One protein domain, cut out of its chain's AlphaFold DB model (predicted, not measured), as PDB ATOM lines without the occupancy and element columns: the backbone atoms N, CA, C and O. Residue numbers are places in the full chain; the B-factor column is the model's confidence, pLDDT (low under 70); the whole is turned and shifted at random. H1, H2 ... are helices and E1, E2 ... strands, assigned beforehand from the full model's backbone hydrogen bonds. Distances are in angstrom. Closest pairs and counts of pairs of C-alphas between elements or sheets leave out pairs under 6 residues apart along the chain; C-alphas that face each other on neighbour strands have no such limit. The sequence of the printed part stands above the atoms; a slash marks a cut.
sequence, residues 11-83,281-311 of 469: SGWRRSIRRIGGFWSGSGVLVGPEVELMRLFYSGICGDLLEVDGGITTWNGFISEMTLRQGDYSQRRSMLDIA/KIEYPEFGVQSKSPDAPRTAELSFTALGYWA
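AT A GLANCE: This is residues 11 to 83 and 281 to 311 of the 469 residues of an uncharacterized protein of Betaproteobacteria bacterium RBG_16_56_24 (UniProt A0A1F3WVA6). A single twisted sheet of six antiparallel strands has one short helix, H1, across one face, over E4 and E6. The long strand E4 bends by 72 degrees at residue 64, and its first part with E3 makes a hairpin arm angled away from the rest of the sheet, while residues 281 to 299 make a wide loop with no named element. The printed part has 104 residues, mostly strand, in the order E1 E2 H1 E3 E4 E5 E6. It is only just loose, close to compact, with a radius of gyration of the C-alphas of 15.6 A and spans of 49 by 35 by 20 A.

IN THESE COORDINATES: E4 is residues 56 to 70, 35.4 A long, and E6 is residues 300 to 307, 23.2 A. E2 is residues 20 to 32, 35.3 A, and E1 is residues 11 to 18, 23.0 A, from C-alpha 11 at (-4.267, -52.701, -48.449). E3 is residues 48 to 53, 16.6 A, E5 residues 73 to 78, 17.3 A, and H1 residues 34 to 43, 14.3 A. E6 ends with C-alpha 307 at (6.472, -38.884, -45.976).

HOW THE PARTS SIT: The sheet is branched at E4, with E3 and E5 on one side of it and E6 on the other. N 51 and O 59 of the hairpin E3 and E4 are 2.9 A apart, and N 68 and O 75 of the hairpin E4 and E5 2.9 A, both within hydrogen-bond range; E3, E4 and E5 form a meander, each strand the antiparallel neighbour of the one before. Also within range are N 67 and O 303 of E4 and E6, 2.8 A, N 26 and O 306 of E2 and E6, 2.8 A, and N 16 and O 25 of the hairpin E1 and E2, 2.8 A. H1 is on the sheet at a height of 8.8 A, at 69 degrees to E4 on the local plane; its closest C-alphas to E6 are those of Glu 34 and Ala 300, 5.1 A. In H1 every O i to N i+4 pair is within hydrogen-bond range.

THE WHOLE: The C-alphas of Arg 19 and Pro 294 are the two farthest apart, 50.6 A. Residues 84 to 280 are not printed, and C-alphas 83 and 281 are 11.6 A apart across the cut. The links printed whole are tight. Residues 286 to 299 have pLDDT under 70.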
ATOM      1  N   SER A  11      -4.328 -52.046 -47.148       84.94
ATOM      2  CA  SER A  11      -4.267 -52.701 -48.449       84.94
ATOM      3  C   SER A  11      -3.284 -51.975 -49.365       84.94
ATOM      4  O   SER A  11      -3.224 -50.741 -49.388       84.94
ATOM      5  N   GLY A  12      -2.513 -52.752 -50.130       86.38
ATOM      6  CA  GLY A  12      -1.604 -52.227 -51.146       86.38
ATOM      7  C   GLY A  12      -0.498 -51.332 -50.591       86.38
ATOM      8  O   GLY A  12      -0.108 -50.398 -51.282       86.38
ATOM      9  N   TRP A  13      -0.016 -51.593 -49.369       90.81
ATOM     10  CA  TRP A  13       1.083 -50.837 -48.765       90.81
ATOM     11  C   TRP A  13       2.316 -50.825 -49.673       90.81
ATOM     12  O   TRP A  13       2.810 -51.877 -50.092       90.81
ATOM     13  N   ARG A  14       2.819 -49.624 -49.959       92.81
ATOM     14  CA  ARG A  14       4.065 -49.399 -50.695       92.81
ATOM     15  C   ARG A  14       4.873 -48.319 -50.019       92.81
ATOM     16  O   ARG A  14       4.306 -47.344 -49.535       92.81
ATOM     17  N   ARG A  15       6.194 -48.445 -50.050       94.38
ATOM     18  CA  ARG A  15       7.104 -47.431 -49.519       94.38
ATOM     19  C   ARG A  15       8.433 -47.405 -50.245       94.38
ATOM     20  O   ARG A  15       8.814 -48.390 -50.873       94.38
ATOM     21  N   SER A  16       9.162 -46.310 -50.086       95.62
ATOM     22  CA  SER A  16      10.521 -46.173 -50.587       95.62
ATOM     23  C   SER A  16      11.505 -45.647 -49.542       95.62
ATOM     24  O   SER A  16      11.144 -44.940 -48.591       95.62
ATOM     25  N   ILE A  17      12.765 -46.042 -49.718       96.31
ATOM     26  CA  ILE A  17      13.922 -45.587 -48.945       96.31
ATOM     27  C   ILE A  17      14.986 -45.108 -49.931       96.31
ATOM     28  O   ILE A  17      15.301 -45.821 -50.884       96.31
ATOM     29  N   ARG A  18      15.570 -43.933 -49.684       95.31
ATOM     30  CA  ARG A  18      16.616 -43.321 -50.518       95.31
ATOM     31  C   ARG A  18      17.950 -43.214 -49.797       95.31
ATOM     32  O   ARG A  18      17.986 -42.994 -48.590       95.31
ATOM     33  N   ARG A  19      19.055 -43.324 -50.545       93.62
ATOM     34  CA  ARG A  19      20.418 -43.099 -50.029       93.62
ATOM     35  C   ARG A  19      20.579 -41.680 -49.486       93.62
ATOM     36  O   ARG A  19      21.210 -41.502 -48.450       93.62
ATOM     37  N   ILE A  20      20.031 -40.706 -50.213       94.88
ATOM     38  CA  ILE A  20      19.867 -39.316 -49.786       94.88
ATOM     39  C   ILE A  20      18.380 -39.127 -49.484       94.88
ATOM     40  O   ILE A  20      17.551 -39.156 -50.394       94.88
ATOM     41  N   GLY A  21      18.042 -39.019 -48.204       95.38
ATOM     42  CA  GLY A  21      16.670 -38.932 -47.709       95.38
ATOM     43  C   GLY A  21      16.365 -39.922 -46.586       95.38
ATOM     44  O   GLY A  21      15.718 -39.568 -45.609       95.38
ATOM     45  N   GLY A  22      16.874 -41.154 -46.659       96.38
ATOM     46  CA  GLY A  22      16.483 -42.219 -45.731       96.38
ATOM     47  C   GLY A  22      15.061 -42.691 -46.014       96.38
ATOM     48  O   GLY A  22      14.717 -42.933 -47.174       96.38
ATOM     49  N   PHE A  23      14.224 -42.851 -44.986       97.31
ATOM     50  CA  PHE A  23      12.800 -43.128 -45.200       97.31
ATOM     51  C   PHE A  23      12.180 -41.989 -46.017       97.31
ATOM     52  O   PHE A  23      12.270 -40.827 -45.628       97.31
ATOM     53  N   TRP A  24      11.612 -42.307 -47.186       96.44
ATOM     54  CA  TRP A  24      11.248 -41.289 -48.172       96.44
ATOM     55  C   TRP A  24       9.740 -41.092 -48.282       96.44
ATOM     56  O   TRP A  24       9.217 -40.058 -47.871       96.44
ATOM     57  N   SER A  25       9.033 -42.092 -48.806       96.19
ATOM     58  CA  SER A  25       7.588 -42.023 -49.023       96.19
ATOM     59  C   SER A  25       6.919 -43.356 -48.716       96.19
ATOM     60  O   SER A  25       7.559 -44.403 -48.800       96.19
ATOM     61  N   GLY A  26       5.645 -43.307 -48.349       95.12
ATOM     62  CA  GLY A  26       4.787 -44.456 -48.096       95.12
ATOM     63  C   GLY A  26       3.369 -44.163 -48.571       95.12
ATOM     64  O   GLY A  26       2.935 -43.014 -48.563       95.12
ATOM     65  N   SER A  27       2.633 -45.176 -49.008       95.31
ATOM     66  CA  SER A  27       1.236 -45.026 -49.415       95.31
ATOM     67  C   SER A  27       0.469 -46.322 -49.223       95.31
ATOM     68  O   SER A  27       1.031 -47.417 -49.303       95.31
ATOM     69  N   GLY A  28      -0.825 -46.196 -48.969       92.94
ATOM     70  CA  GLY A  28      -1.711 -47.337 -48.813       92.94
ATOM     71  C   GLY A  28      -3.170 -46.919 -48.756       92.94
ATOM     72  O   GLY A  28      -3.502 -45.730 -48.768       92.94
ATOM     73  N   VAL A  29      -4.043 -47.922 -48.696       91.81
ATOM     74  CA  VAL A  29      -5.488 -47.731 -48.583       91.81
ATOM     75  C   VAL A  29      -5.988 -48.420 -47.324       91.81
ATOM     76  O   VAL A  29      -5.751 -49.609 -47.115       91.81
ATOM     77  N   LEU A  30      -6.698 -47.670 -46.489       88.94
ATOM     78  CA  LEU A  30      -7.425 -48.196 -45.345       88.94
ATOM     79  C   LEU A  30      -8.875 -48.454 -45.748       88.94
ATOM     80  O   LEU A  30      -9.559 -47.563 -46.257       88.94
ATOM     81  N   VAL A  31      -9.338 -49.671 -45.472       82.31
ATOM     82  CA  VAL A  31     -10.737 -50.077 -45.627       82.31
ATOM     83  C   VAL A  31     -11.283 -50.398 -44.241       82.31
ATOM     84  O   VAL A  31     -10.663 -51.128 -43.464       82.31
ATOM     85  N   GLY A  32     -12.429 -49.822 -43.894       79.69
ATOM     86  CA  GLY A  32     -12.996 -49.986 -42.562       79.69
ATOM     87  C   GLY A  32     -14.323 -49.258 -42.371       79.69
ATOM     88  O   GLY A  32     -14.882 -48.722 -43.329       79.69
ATOM     89  N   PRO A  33     -14.841 -49.239 -41.131       82.62
ATOM     90  CA  PRO A  33     -16.055 -48.511 -40.797       82.62
ATOM     91  C   PRO A  33     -15.919 -47.017 -41.118       82.62
ATOM     92  O   PRO A  33     -14.949 -46.372 -40.717       82.62
ATOM     93  N   GLU A  34     -16.925 -46.449 -41.784       82.62
ATOM     94  CA  GLU A  34     -16.947 -45.044 -42.222       82.62
ATOM     95  C   GLU A  34     -16.609 -44.057 -41.095       82.62
ATOM     96  O   GLU A  34     -15.786 -43.164 -41.278       82.62
ATOM     97  N   VAL A  35     -17.187 -44.249 -39.908       84.31
ATOM     98  CA  VAL A  35     -16.969 -43.373 -38.744       84.31
ATOM     99  C   VAL A  35     -15.496 -43.336 -38.320       84.31
ATOM    100  O   VAL A  35     -14.984 -42.281 -37.943       84.31
ATOM    101  N   GLU A  36     -14.797 -44.469 -38.397       85.44
ATOM    102  CA  GLU A  36     -13.380 -44.559 -38.036       85.44
ATOM    103  C   GLU A  36     -12.506 -43.843 -39.071       85.44
ATOM    104  O   GLU A  36     -11.635 -43.052 -38.704       85.44
ATOM    105  N   LEU A  37     -12.780 -44.061 -40.361       87.19
ATOM    106  CA  LEU A  37     -12.041 -43.423 -41.450       87.19
ATOM    107  C   LEU A  37     -12.282 -41.911 -41.504       87.19
ATOM    108  O   LEU A  37     -11.337 -41.157 -41.718       87.19
ATOM    109  N   MET A  38     -13.504 -41.449 -41.228       87.75
ATOM    110  CA  MET A  38     -13.809 -40.021 -41.086       87.75
ATOM    111  C   MET A  38     -13.042 -39.396 -39.921       87.75
ATOM    112  O   MET A  38     -12.441 -38.333 -40.072       87.75
ATOM    113  N   ARG A  39     -13.023 -40.056 -38.755       89.38
ATOM    114  CA  ARG A  39     -12.242 -39.579 -37.608       89.38
ATOM    115  C   ARG A  39     -10.763 -39.458 -37.976       89.38
ATOM    116  O   ARG A  39     -10.156 -38.427 -37.699       89.38
ATOM    117  N   LEU A  40     -10.206 -40.475 -38.637       89.88
ATOM    118  CA  LEU A  40      -8.818 -40.462 -39.087       89.88
ATOM    119  C   LEU A  40      -8.560 -39.359 -40.126       89.88
ATOM    120  O   LEU A  40      -7.552 -38.674 -40.024       89.88
ATOM    121  N   PHE A  41      -9.483 -39.106 -41.053       91.75
ATOM    122  CA  PHE A  41      -9.370 -38.012 -42.022       91.75
ATOM    123  C   PHE A  41      -9.299 -36.625 -41.355       91.75
ATOM    124  O   PHE A  41      -8.497 -35.774 -41.752       91.75
ATOM    125  N   TYR A  42     -10.095 -36.381 -40.308       90.00
ATOM    126  CA  TYR A  42     -10.130 -35.078 -39.632       90.00
ATOM    127  C   TYR A  42      -9.008 -34.871 -38.605       90.00
ATOM    128  O   TYR A  42      -8.555 -33.736 -38.440       90.00
ATOM    129  N   SER A  43      -8.502 -35.921 -37.952       89.19
ATOM    130  CA  SER A  43      -7.471 -35.780 -36.906       89.19
ATOM    131  C   SER A  43      -6.125 -36.435 -37.219       89.19
ATOM    132  O   SER A  43      -5.214 -36.347 -36.404       89.19
ATOM    133  N   GLY A  44      -6.004 -37.159 -38.331       89.62
ATOM    134  CA  GLY A  44      -4.866 -38.043 -38.596       89.62
ATOM    135  C   GLY A  44      -3.745 -37.448 -39.437       89.62
ATOM    136  O   GLY A  44      -2.698 -38.081 -39.542       89.62
ATOM    137  N   ILE A  45      -3.926 -36.265 -40.032       91.12
ATOM    138  CA  ILE A  45      -2.829 -35.610 -40.753       91.12
ATOM    139  C   ILE A  45      -1.684 -35.284 -39.787       91.12
ATOM    140  O   ILE A  45      -1.930 -34.977 -38.621       91.12
ATOM    141  N   CYS A  46      -0.440 -35.403 -40.250       91.38
ATOM    142  CA  CYS A  46       0.771 -35.395 -39.420       91.38
ATOM    143  C   CYS A  46       0.825 -36.473 -38.326       91.38
ATOM    144  O   CYS A  46       1.731 -36.462 -37.494       91.38
ATOM    145  N   GLY A  47      -0.098 -37.438 -38.338       90.69
ATOM    146  CA  GLY A  47      -0.002 -38.627 -37.508       90.69
ATOM    147  C   GLY A  47       1.228 -39.449 -37.884       90.69
ATOM    148  O   GLY A  47       1.488 -39.666 -39.067       90.69
ATOM    149  N   ASP A  48       1.967 -39.891 -36.869       91.19
ATOM    150  CA  ASP A  48       3.125 -40.779 -37.008       91.19
ATOM    151  C   ASP A  48       2.691 -42.138 -37.584       91.19
ATOM    152  O   ASP A  48       1.683 -42.702 -37.150       91.19
ATOM    153  N   LEU A  49       3.442 -42.649 -38.556       90.56
ATOM    154  CA  LEU A  49       3.236 -43.937 -39.207       90.56
ATOM    155  C   LEU A  49       4.504 -44.773 -39.040       90.56
ATOM    156  O   LEU A  49       5.591 -44.374 -39.463       90.56
ATOM    157  N   LEU A  50       4.352 -45.949 -38.435       90.50
ATOM    158  CA  LEU A  50       5.456 -46.822 -38.064       90.50
ATOM    159  C   LEU A  50       5.237 -48.228 -38.626       90.50
ATOM    160  O   LEU A  50       4.224 -48.861 -38.343       90.50
ATOM    161  N   GLU A  51       6.207 -48.718 -39.394       88.94
ATOM    162  CA  GLU A  51       6.296 -50.115 -39.815       88.94
ATOM    163  C   GLU A  51       7.343 -50.825 -38.950       88.94
ATOM    164  O   GLU A  51       8.501 -50.395 -38.883       88.94
ATOM    165  N   VAL A  52       6.930 -51.907 -38.286       87.38
ATOM    166  CA  VAL A  52       7.784 -52.718 -37.413       87.38
ATOM    167  C   VAL A  52       7.717 -54.175 -37.846       87.38
ATOM    168  O   VAL A  52       6.636 -54.714 -38.062       87.38
ATOM    169  N   ASP A  53       8.875 -54.824 -37.905       84.00
ATOM    170  CA  ASP A  53       8.991 -56.266 -38.081       84.00
ATOM    171  C   ASP A  53      10.027 -56.829 -37.107       84.00
ATOM    172  O   ASP A  53      11.136 -56.306 -37.001       84.00
ATOM    173  N   GLY A  54       9.662 -57.863 -36.347       80.50
ATOM    174  CA  GLY A  54      10.559 -58.473 -35.357       80.50
ATOM    175  C   GLY A  54      11.128 -57.493 -34.314       80.50
ATOM    176  O   GLY A  54      12.234 -57.700 -33.824       80.50
ATOM    177  N   GLY A  55      10.411 -56.404 -34.004       82.75
ATOM    178  CA  GLY A  55      10.875 -55.328 -33.113       82.75
ATOM    179  C   GLY A  55      11.797 -54.292 -33.773       82.75
ATOM    180  O   GLY A  55      12.200 -53.329 -33.123       82.75
ATOM    181  N   ILE A  56      12.106 -54.445 -35.061       85.31
ATOM    182  CA  ILE A  56      12.919 -53.515 -35.846       85.31
ATOM    183  C   ILE A  56      11.991 -52.562 -36.594       85.31
ATOM    184  O   ILE A  56      11.095 -52.993 -37.314       85.31
ATOM    185  N   THR A  57      12.234 -51.257 -36.472       90.94
ATOM    186  CA  THR A  57      11.563 -50.260 -37.317       90.94
ATOM    187  C   THR A  57      12.113 -50.334 -38.738       90.94
ATOM    188  O   THR A  57      13.270 -49.980 -38.993       90.94
ATOM    189  N   THR A  58      11.284 -50.785 -39.671       90.44
ATOM    190  CA  THR A  58      11.638 -50.931 -41.088       90.44
ATOM    191  C   THR A  58      11.248 -49.705 -41.909       90.44
ATOM    192  O   THR A  58      11.865 -49.458 -42.949       90.44
ATOM    193  N   TRP A  59      10.292 -48.902 -41.424       93.75
ATOM    194  CA  TRP A  59       9.948 -47.592 -41.977       93.75
ATOM    195  C   TRP A  59       9.262 -46.695 -40.940       93.75
ATOM    196  O   TRP A  59       8.502 -47.172 -40.099       93.75
ATOM    197  N   ASN A  60       9.513 -45.388 -41.009       93.81
ATOM    198  CA  ASN A  60       8.864 -44.390 -40.167       93.81
ATOM    199  C   ASN A  60       8.667 -43.067 -40.918       93.81
ATOM    200  O   ASN A  60       9.539 -42.632 -41.673       93.81
ATOM    201  N   GLY A  61       7.532 -42.419 -40.681       95.50
ATOM    202  CA  GLY A  61       7.180 -41.144 -41.287       95.50
ATOM    203  C   GLY A  61       5.891 -40.586 -40.706       95.50
ATOM    204  O   GLY A  61       5.423 -41.035 -39.669       95.50
ATOM    205  N   PHE A  62       5.295 -39.616 -41.382       94.38
ATOM    206  CA  PHE A  62       4.036 -39.002 -40.977       94.38
ATOM    207  C   PHE A  62       3.081 -38.903 -42.161       94.38
ATOM    208  O   PHE A  62       3.511 -38.799 -43.312       94.38
ATOM    209  N   ILE A  63       1.778 -38.914 -41.891       94.88
ATOM    210  CA  ILE A  63       0.766 -38.791 -42.944       94.88
ATOM    211  C   ILE A  63       0.738 -37.347 -43.456       94.88
ATOM    212  O   ILE A  63       0.369 -36.429 -42.724       94.88
ATOM    213  N   SER A  64       1.127 -37.141 -44.712       95.06
ATOM    214  CA  SER A  64       1.178 -35.824 -45.354       95.06
ATOM    215  C   SER A  64      -0.096 -35.504 -46.123       95.06
ATOM    216  O   SER A  64      -0.454 -34.338 -46.252       95.06
ATOM    217  N   GLU A  65      -0.774 -36.524 -46.649       95.12
ATOM    218  CA  GLU A  65      -1.989 -36.361 -47.441       95.12
ATOM    219  C   GLU A  65      -2.980 -37.482 -47.165       95.12
ATOM    220  O   GLU A  65      -2.597 -38.625 -46.907       95.12
ATOM    221  N   MET A  66      -4.264 -37.156 -47.261       94.25
ATOM    222  CA  MET A  66      -5.357 -38.111 -47.132       94.25
ATOM    223  C   MET A  66      -6.446 -37.789 -48.146       94.25
ATOM    224  O   MET A  66      -6.789 -36.621 -48.329       94.25
ATOM    225  N   THR A  67      -7.023 -38.822 -48.757       93.69
ATOM    226  CA  THR A  67      -8.238 -38.710 -49.567       93.69
ATOM    227  C   THR A  67      -9.287 -39.680 -49.040       93.69
ATOM    228  O   THR A  67      -9.091 -40.895 -49.070       93.69
ATOM    229  N   LEU A  68     -10.395 -39.140 -48.536       90.69
ATOM    230  CA  LEU A  68     -11.545 -39.913 -48.079       90.69
ATOM    231  C   LEU A  68     -12.528 -40.069 -49.236       90.69
ATOM    232  O   LEU A  68     -12.953 -39.067 -49.806       90.69
ATOM    233  N   ARG A  69     -12.913 -41.305 -49.555       86.75
ATOM    234  CA  ARG A  69     -13.937 -41.631 -50.549       86.75
ATOM    235  C   ARG A  69     -15.139 -42.297 -49.885       86.75
ATOM    236  O   ARG A  69     -15.000 -43.271 -49.147       86.75
ATOM    237  N   GLN A  70     -16.325 -41.777 -50.180       79.75
ATOM    238  CA  GLN A  70     -17.622 -42.257 -49.706       79.75
ATOM    239  C   GLN A  70     -18.558 -42.380 -50.917       79.75
ATOM    240  O   GLN A  70     -19.253 -41.431 -51.281       79.75
ATOM    241  N   GLY A  71     -18.538 -43.536 -51.586       74.25
ATOM    242  CA  GLY A  71     -19.230 -43.718 -52.868       74.25
ATOM    243  C   GLY A  71     -18.638 -42.822 -53.965       74.25
ATOM    244  O   GLY A  71     -17.447 -42.926 -54.276       74.25
ATOM    245  N   ASP A  72     -19.465 -41.932 -54.519       71.88
ATOM    246  CA  ASP A  72     -19.078 -40.965 -55.562       71.88
ATOM    247  C   ASP A  72     -18.510 -39.653 -54.998       71.88
ATOM    248  O   ASP A  72     -18.061 -38.786 -55.744       71.88
ATOM    249  N   TYR A  73     -18.517 -39.496 -53.674       76.56
ATOM    250  CA  TYR A  73     -17.987 -38.319 -53.004       76.56
ATOM    251  C   TYR A  73     -16.539 -38.540 -52.561       76.56
ATOM    252  O   TYR A  73     -16.224 -39.575 -51.967       76.56
ATOM    253  N   SER A  74     -15.667 -37.560 -52.804       84.69
ATOM    254  CA  SER A  74     -14.291 -37.552 -52.307       84.69
ATOM    255  C   SER A  74     -13.952 -36.236 -51.604       84.69
ATOM    256  O   SER A  74     -14.516 -35.194 -51.917       84.69
ATOM    257  N   GLN A  75     -13.049 -36.273 -50.629       89.44
ATOM    258  CA  GLN A  75     -12.451 -35.090 -49.999       89.44
ATOM    259  C   GLN A  75     -10.955 -35.317 -49.857       89.44
ATOM    260  O   GLN A  75     -10.545 -36.425 -49.506       89.44
ATOM    261  N   ARG A  76     -10.144 -34.276 -50.054       91.31
ATOM    262  CA  ARG A  76      -8.687 -34.348 -49.886       91.31
ATOM    263  C   ARG A  76      -8.196 -33.352 -48.842       91.31
ATOM    264  O   ARG A  76      -8.695 -32.237 -48.754       91.31
ATOM    265  N   ARG A  77      -7.198 -33.756 -48.056       91.25
ATOM    266  CA  ARG A  77      -6.370 -32.871 -47.222       91.25
ATOM    267  C   ARG A  77      -4.906 -33.084 -47.558       91.25
ATOM    268  O   ARG A  77      -4.485 -34.227 -47.736       91.25
ATOM    269  N   SER A  78      -4.138 -32.000 -47.568       91.25
ATOM    270  CA  SER A  78      -2.705 -32.033 -47.855       91.25
ATOM    271  C   SER A  78      -1.921 -31.082 -46.953       91.25
ATOM    272  O   SER A  78      -2.390 -29.990 -46.630       91.25
ATOM    273  N   MET A  79      -0.718 -31.509 -46.564       90.19
ATOM    274  CA  MET A  79       0.299 -30.684 -45.901       90.19
ATOM    275  C   MET A  79       1.279 -30.039 -46.889       90.19
ATOM    276  O   MET A  79       2.188 -29.341 -46.458       90.19
ATOM    277  N   LEU A  80       1.166 -30.296 -48.196       84.69
ATOM    278  CA  LEU A  80       2.203 -29.883 -49.149       84.69
ATOM    279  C   LEU A  80       2.188 -28.377 -49.457       84.69
ATOM    280  O   LEU A  80       3.240 -27.808 -49.731       84.69
ATOM    281  N   ASP A  81       1.034 -27.718 -49.327       84.44
ATOM    282  CA  ASP A  81       0.869 -26.296 -49.665       84.44
ATOM    283  C   ASP A  81       0.741 -25.366 -48.451       84.44
ATOM    284  O   ASP A  81       0.339 -24.206 -48.583       84.44
ATOM    285  N   ILE A  82       1.132 -25.826 -47.265       93.00
ATOM    286  CA  ILE A  82       1.020 -25.043 -46.030       93.00
ATOM    287  C   ILE A  82       2.270 -24.200 -45.753       93.00
ATOM    288  O   ILE A  82       3.391 -24.570 -46.103       93.00
ATOM    289  N   ALA A  83       2.068 -23.065 -45.095       95.75
ATOM    290  CA  ALA A  83       3.116 -22.224 -44.535       95.75
ATOM    291  C   ALA A  83       2.527 -21.439 -43.359       95.75
ATOM    292  O   ALA A  83       1.632 -20.618 -43.553       95.75
ATOM    293  N   LYS A 281      -5.881 -27.202 -45.878       85.69
ATOM    294  CA  LYS A 281      -7.217 -27.037 -46.462       85.69
ATOM    295  C   LYS A 281      -7.851 -28.387 -46.779       85.69
ATOM    296  O   LYS A 281      -7.161 -29.347 -47.119       85.69
ATOM    297  N   ILE A 282      -9.177 -28.438 -46.660       87.19
ATOM    298  CA  ILE A 282      -9.990 -29.533 -47.192       87.19
ATOM    299  C   ILE A 282     -10.420 -29.122 -48.598       87.19
ATOM    300  O   ILE A 282     -11.135 -28.133 -48.764       87.19
ATOM    301  N   GLU A 283      -9.969 -29.874 -49.593       84.88
ATOM    302  CA  GLU A 283     -10.387 -29.740 -50.984       84.88
ATOM    303  C   GLU A 283     -11.638 -30.589 -51.221       84.88
ATOM    304  O   GLU A 283     -11.690 -31.773 -50.862       84.88
ATOM    305  N   TYR A 284     -12.640 -29.967 -51.838       78.81
ATOM    306  CA  TYR A 284     -13.876 -30.605 -52.275       78.81
ATOM    307  C   TYR A 284     -13.867 -30.736 -53.808       78.81
ATOM    308  O   TYR A 284     -13.296 -29.875 -54.475       78.81
ATOM    309  N   PRO A 285     -14.491 -31.774 -54.388       70.50
ATOM    310  CA  PRO A 285     -14.557 -31.959 -55.834       70.50
ATOM    311  C   PRO A 285     -15.308 -30.803 -56.508       70.50
ATOM    312  O   PRO A 285     -16.326 -30.337 -55.996       70.50
ATOM    313  N   GLU A 286     -14.811 -30.361 -57.667       57.34
ATOM    314  CA  GLU A 286     -15.267 -29.137 -58.346       57.34
ATOM    315  C   GLU A 286     -16.692 -29.208 -58.935       57.34
ATOM    316  O   GLU A 286     -17.281 -28.157 -59.170       57.34
ATOM    317  N   PHE A 287     -17.301 -30.386 -59.147       49.09
ATOM    318  CA  PHE A 287     -18.629 -30.479 -59.780       49.09
ATOM    319  C   PHE A 287     -19.481 -31.676 -59.327       49.09
ATOM    320  O   PHE A 287     -19.005 -32.802 -59.239       49.09
ATOM    321  N   GLY A 288     -20.790 -31.423 -59.160       50.00
ATOM    322  CA  GLY A 288     -21.853 -32.431 -59.259       50.00
ATOM    323  C   GLY A 288     -22.145 -33.246 -58.000       50.00
ATOM    324  O   GLY A 288     -22.029 -34.466 -58.019       50.00
ATOM    325  N   VAL A 289     -22.614 -32.604 -56.925       50.31
ATOM    326  CA  VAL A 289     -23.287 -33.327 -55.833       50.31
ATOM    327  C   VAL A 289     -24.605 -33.889 -56.378       50.31
ATOM    328  O   VAL A 289     -25.624 -33.199 -56.365       50.31
ATOM    329  N   GLN A 290     -24.617 -35.128 -56.876       49.19
ATOM    330  CA  GLN A 290     -25.883 -35.847 -56.989       49.19
ATOM    331  C   GLN A 290     -26.351 -36.203 -55.578       49.19
ATOM    332  O   GLN A 290     -25.610 -36.750 -54.759       49.19
ATOM    333  N   SER A 291     -27.582 -35.800 -55.270       49.75
ATOM    334  CA  SER A 291     -28.219 -36.061 -53.988       49.75
ATOM    335  C   SER A 291     -28.224 -37.559 -53.684       49.75
ATOM    336  O   SER A 291     -28.621 -38.376 -54.511       49.75
ATOM    337  N   LYS A 292     -27.801 -37.867 -52.461       53.94
ATOM    338  CA  LYS A 292     -27.647 -39.183 -51.837       53.94
ATOM    339  C   LYS A 292     -28.824 -40.137 -52.094       53.94
ATOM    340  O   LYS A 292     -29.970 -39.761 -51.866       53.94
ATOM    341  N   SER A 293     -28.526 -41.404 -52.395       49.12
ATOM    342  CA  SER A 293     -29.440 -42.511 -52.080       49.12
ATOM    343  C   SER A 293     -29.240 -42.919 -50.606       49.12
ATOM    344  O   SER A 293     -28.091 -43.147 -50.213       49.12
ATOM    345  N   PRO A 294     -30.291 -42.981 -49.764       54.44
ATOM    346  CA  PRO A 294     -30.174 -43.285 -48.331       54.44
ATOM    347  C   PRO A 294     -29.652 -44.694 -47.992       54.44
ATOM    348  O   PRO A 294     -29.136 -44.881 -46.893       54.44
ATOM    349  N   ASP A 295     -29.738 -45.652 -48.923       51.03
ATOM    350  CA  ASP A 295     -29.764 -47.088 -48.588       51.03
ATOM    351  C   ASP A 295     -28.558 -47.923 -49.070       51.03
ATOM    352  O   ASP A 295     -28.575 -49.150 -48.968       51.03
ATOM    353  N   ALA A 296     -27.485 -47.314 -49.587       52.75
ATOM    354  CA  ALA A 296     -26.301 -48.080 -49.998       52.75
ATOM    355  C   ALA A 296     -25.394 -48.415 -48.788       52.75
ATOM    356  O   ALA A 296     -24.955 -47.485 -48.100       52.75
ATOM    357  N   PRO A 297     -25.062 -49.698 -48.516       51.22
ATOM    358  CA  PRO A 297     -24.072 -50.057 -47.501       51.22
ATOM    359  C   PRO A 297     -22.715 -49.433 -47.855       51.22
ATOM    360  O   PRO A 297     -22.179 -49.629 -48.944       51.22
ATOM    361  N   ARG A 298     -22.188 -48.625 -46.932       57.19
ATOM    362  CA  ARG A 298     -21.067 -47.712 -47.177       57.19
ATOM    363  C   ARG A 298     -19.734 -48.382 -46.881       57.19
ATOM    364  O   ARG A 298     -19.292 -48.423 -45.735       57.19
ATOM    365  N   THR A 299     -19.053 -48.855 -47.913       64.19
ATOM    366  CA  THR A 299     -17.600 -49.020 -47.844       64.19
ATOM    367  C   THR A 299     -16.973 -47.646 -48.052       64.19
ATOM    368  O   THR A 299     -16.978 -47.117 -49.163       64.19
ATOM    369  N   ALA A 300     -16.504 -47.032 -46.966       76.00
ATOM    370  CA  ALA A 300     -15.635 -45.868 -47.053       76.00
ATOM    371  C   ALA A 300     -14.198 -46.348 -47.280       76.00
ATOM    372  O   ALA A 300     -13.769 -47.353 -46.710       76.00
ATOM    373  N   GLU A 301     -13.463 -45.618 -48.106       87.44
ATOM    374  CA  GLU A 301     -12.052 -45.869 -48.371       87.44
ATOM    375  C   GLU A 301     -11.262 -44.618 -48.011       87.44
ATOM    376  O   GLU A 301     -11.664 -43.501 -48.337       87.44
ATOM    377  N   LEU A 302     -10.131 -44.798 -47.335       91.00
ATOM    378  CA  LEU A 302      -9.207 -43.713 -47.036       91.00
ATOM    379  C   LEU A 302      -7.852 -44.058 -47.639       91.00
ATOM    380  O   LEU A 302      -7.142 -44.924 -47.123       91.00
ATOM    381  N   SER A 303      -7.490 -43.386 -48.726       93.75
ATOM    382  CA  SER A 303      -6.123 -43.435 -49.235       93.75
ATOM    383  C   SER A 303      -5.279 -42.382 -48.532       93.75
ATOM    384  O   SER A 303      -5.758 -41.297 -48.187       93.75
ATOM    385  N   PHE A 304      -4.014 -42.704 -48.290       93.94
ATOM    386  CA  PHE A 304      -3.086 -41.780 -47.660       93.94
ATOM    387  C   PHE A 304      -1.712 -41.838 -48.319       93.94
ATOM    388  O   PHE A 304      -1.275 -42.885 -48.806       93.94
ATOM    389  N   THR A 305      -1.027 -40.703 -48.261       95.69
ATOM    390  CA  THR A 305       0.399 -40.579 -48.551       95.69
ATOM    391  C   THR A 305       1.097 -40.198 -47.259       95.69
ATOM    392  O   THR A 305       0.665 -39.290 -46.546       95.69
ATOM    393  N   ALA A 306       2.175 -40.901 -46.951       95.56
ATOM    394  CA  ALA A 306       3.062 -40.605 -45.849       95.56
ATOM    395  C   ALA A 306       4.445 -40.223 -46.382       95.56
ATOM    396  O   ALA A 306       4.917 -40.766 -47.382       95.56
ATOM    397  N   LEU A 307       5.102 -39.299 -45.693       97.00
ATOM    398  CA  LEU A 307       6.472 -38.884 -45.976       97.00
ATOM    399  C   LEU A 307       7.355 -39.253 -44.795       97.00
ATOM    400  O   LEU A 307       6.930 -39.160 -43.645       97.00
ATOM    401  N   GLY A 308       8.592 -39.656 -45.062       97.25
ATOM    402  CA  GLY A 308       9.571 -39.799 -43.993       97.25
ATOM    403  C   GLY A 308       9.977 -38.444 -43.413       97.25
ATOM    404  O   GLY A 308       9.801 -37.390 -44.030       97.25
ATOM    405  N   TYR A 309      10.562 -38.468 -42.217       97.06
ATOM    406  CA  TYR A 309      10.904 -37.252 -41.471       97.06
ATOM    407  C   TYR A 309      11.961 -36.366 -42.140       97.06
ATOM    408  O   TYR A 309      12.053 -35.188 -41.801       97.06
ATOM    409  N   TRP A 310      12.668 -36.860 -43.163       97.19
ATOM    410  CA  TRP A 310      13.485 -36.016 -44.039       97.19
ATOM    411  C   TRP A 310      12.701 -34.839 -44.623       97.19
ATOM    412  O   TRP A 310      13.228 -33.734 -44.707       97.19
ATOM    413  N   ALA A 311      11.426 -35.039 -44.975       95.94
ATOM    414  CA  ALA A 311      10.590 -33.981 -45.538       95.94
ATOM    415  C   ALA A 311      10.485 -32.752 -44.615       95.94
ATOM    416  O   ALA A 311      10.437 -31.622 -45.100       95.94
TER     417      ALA A 311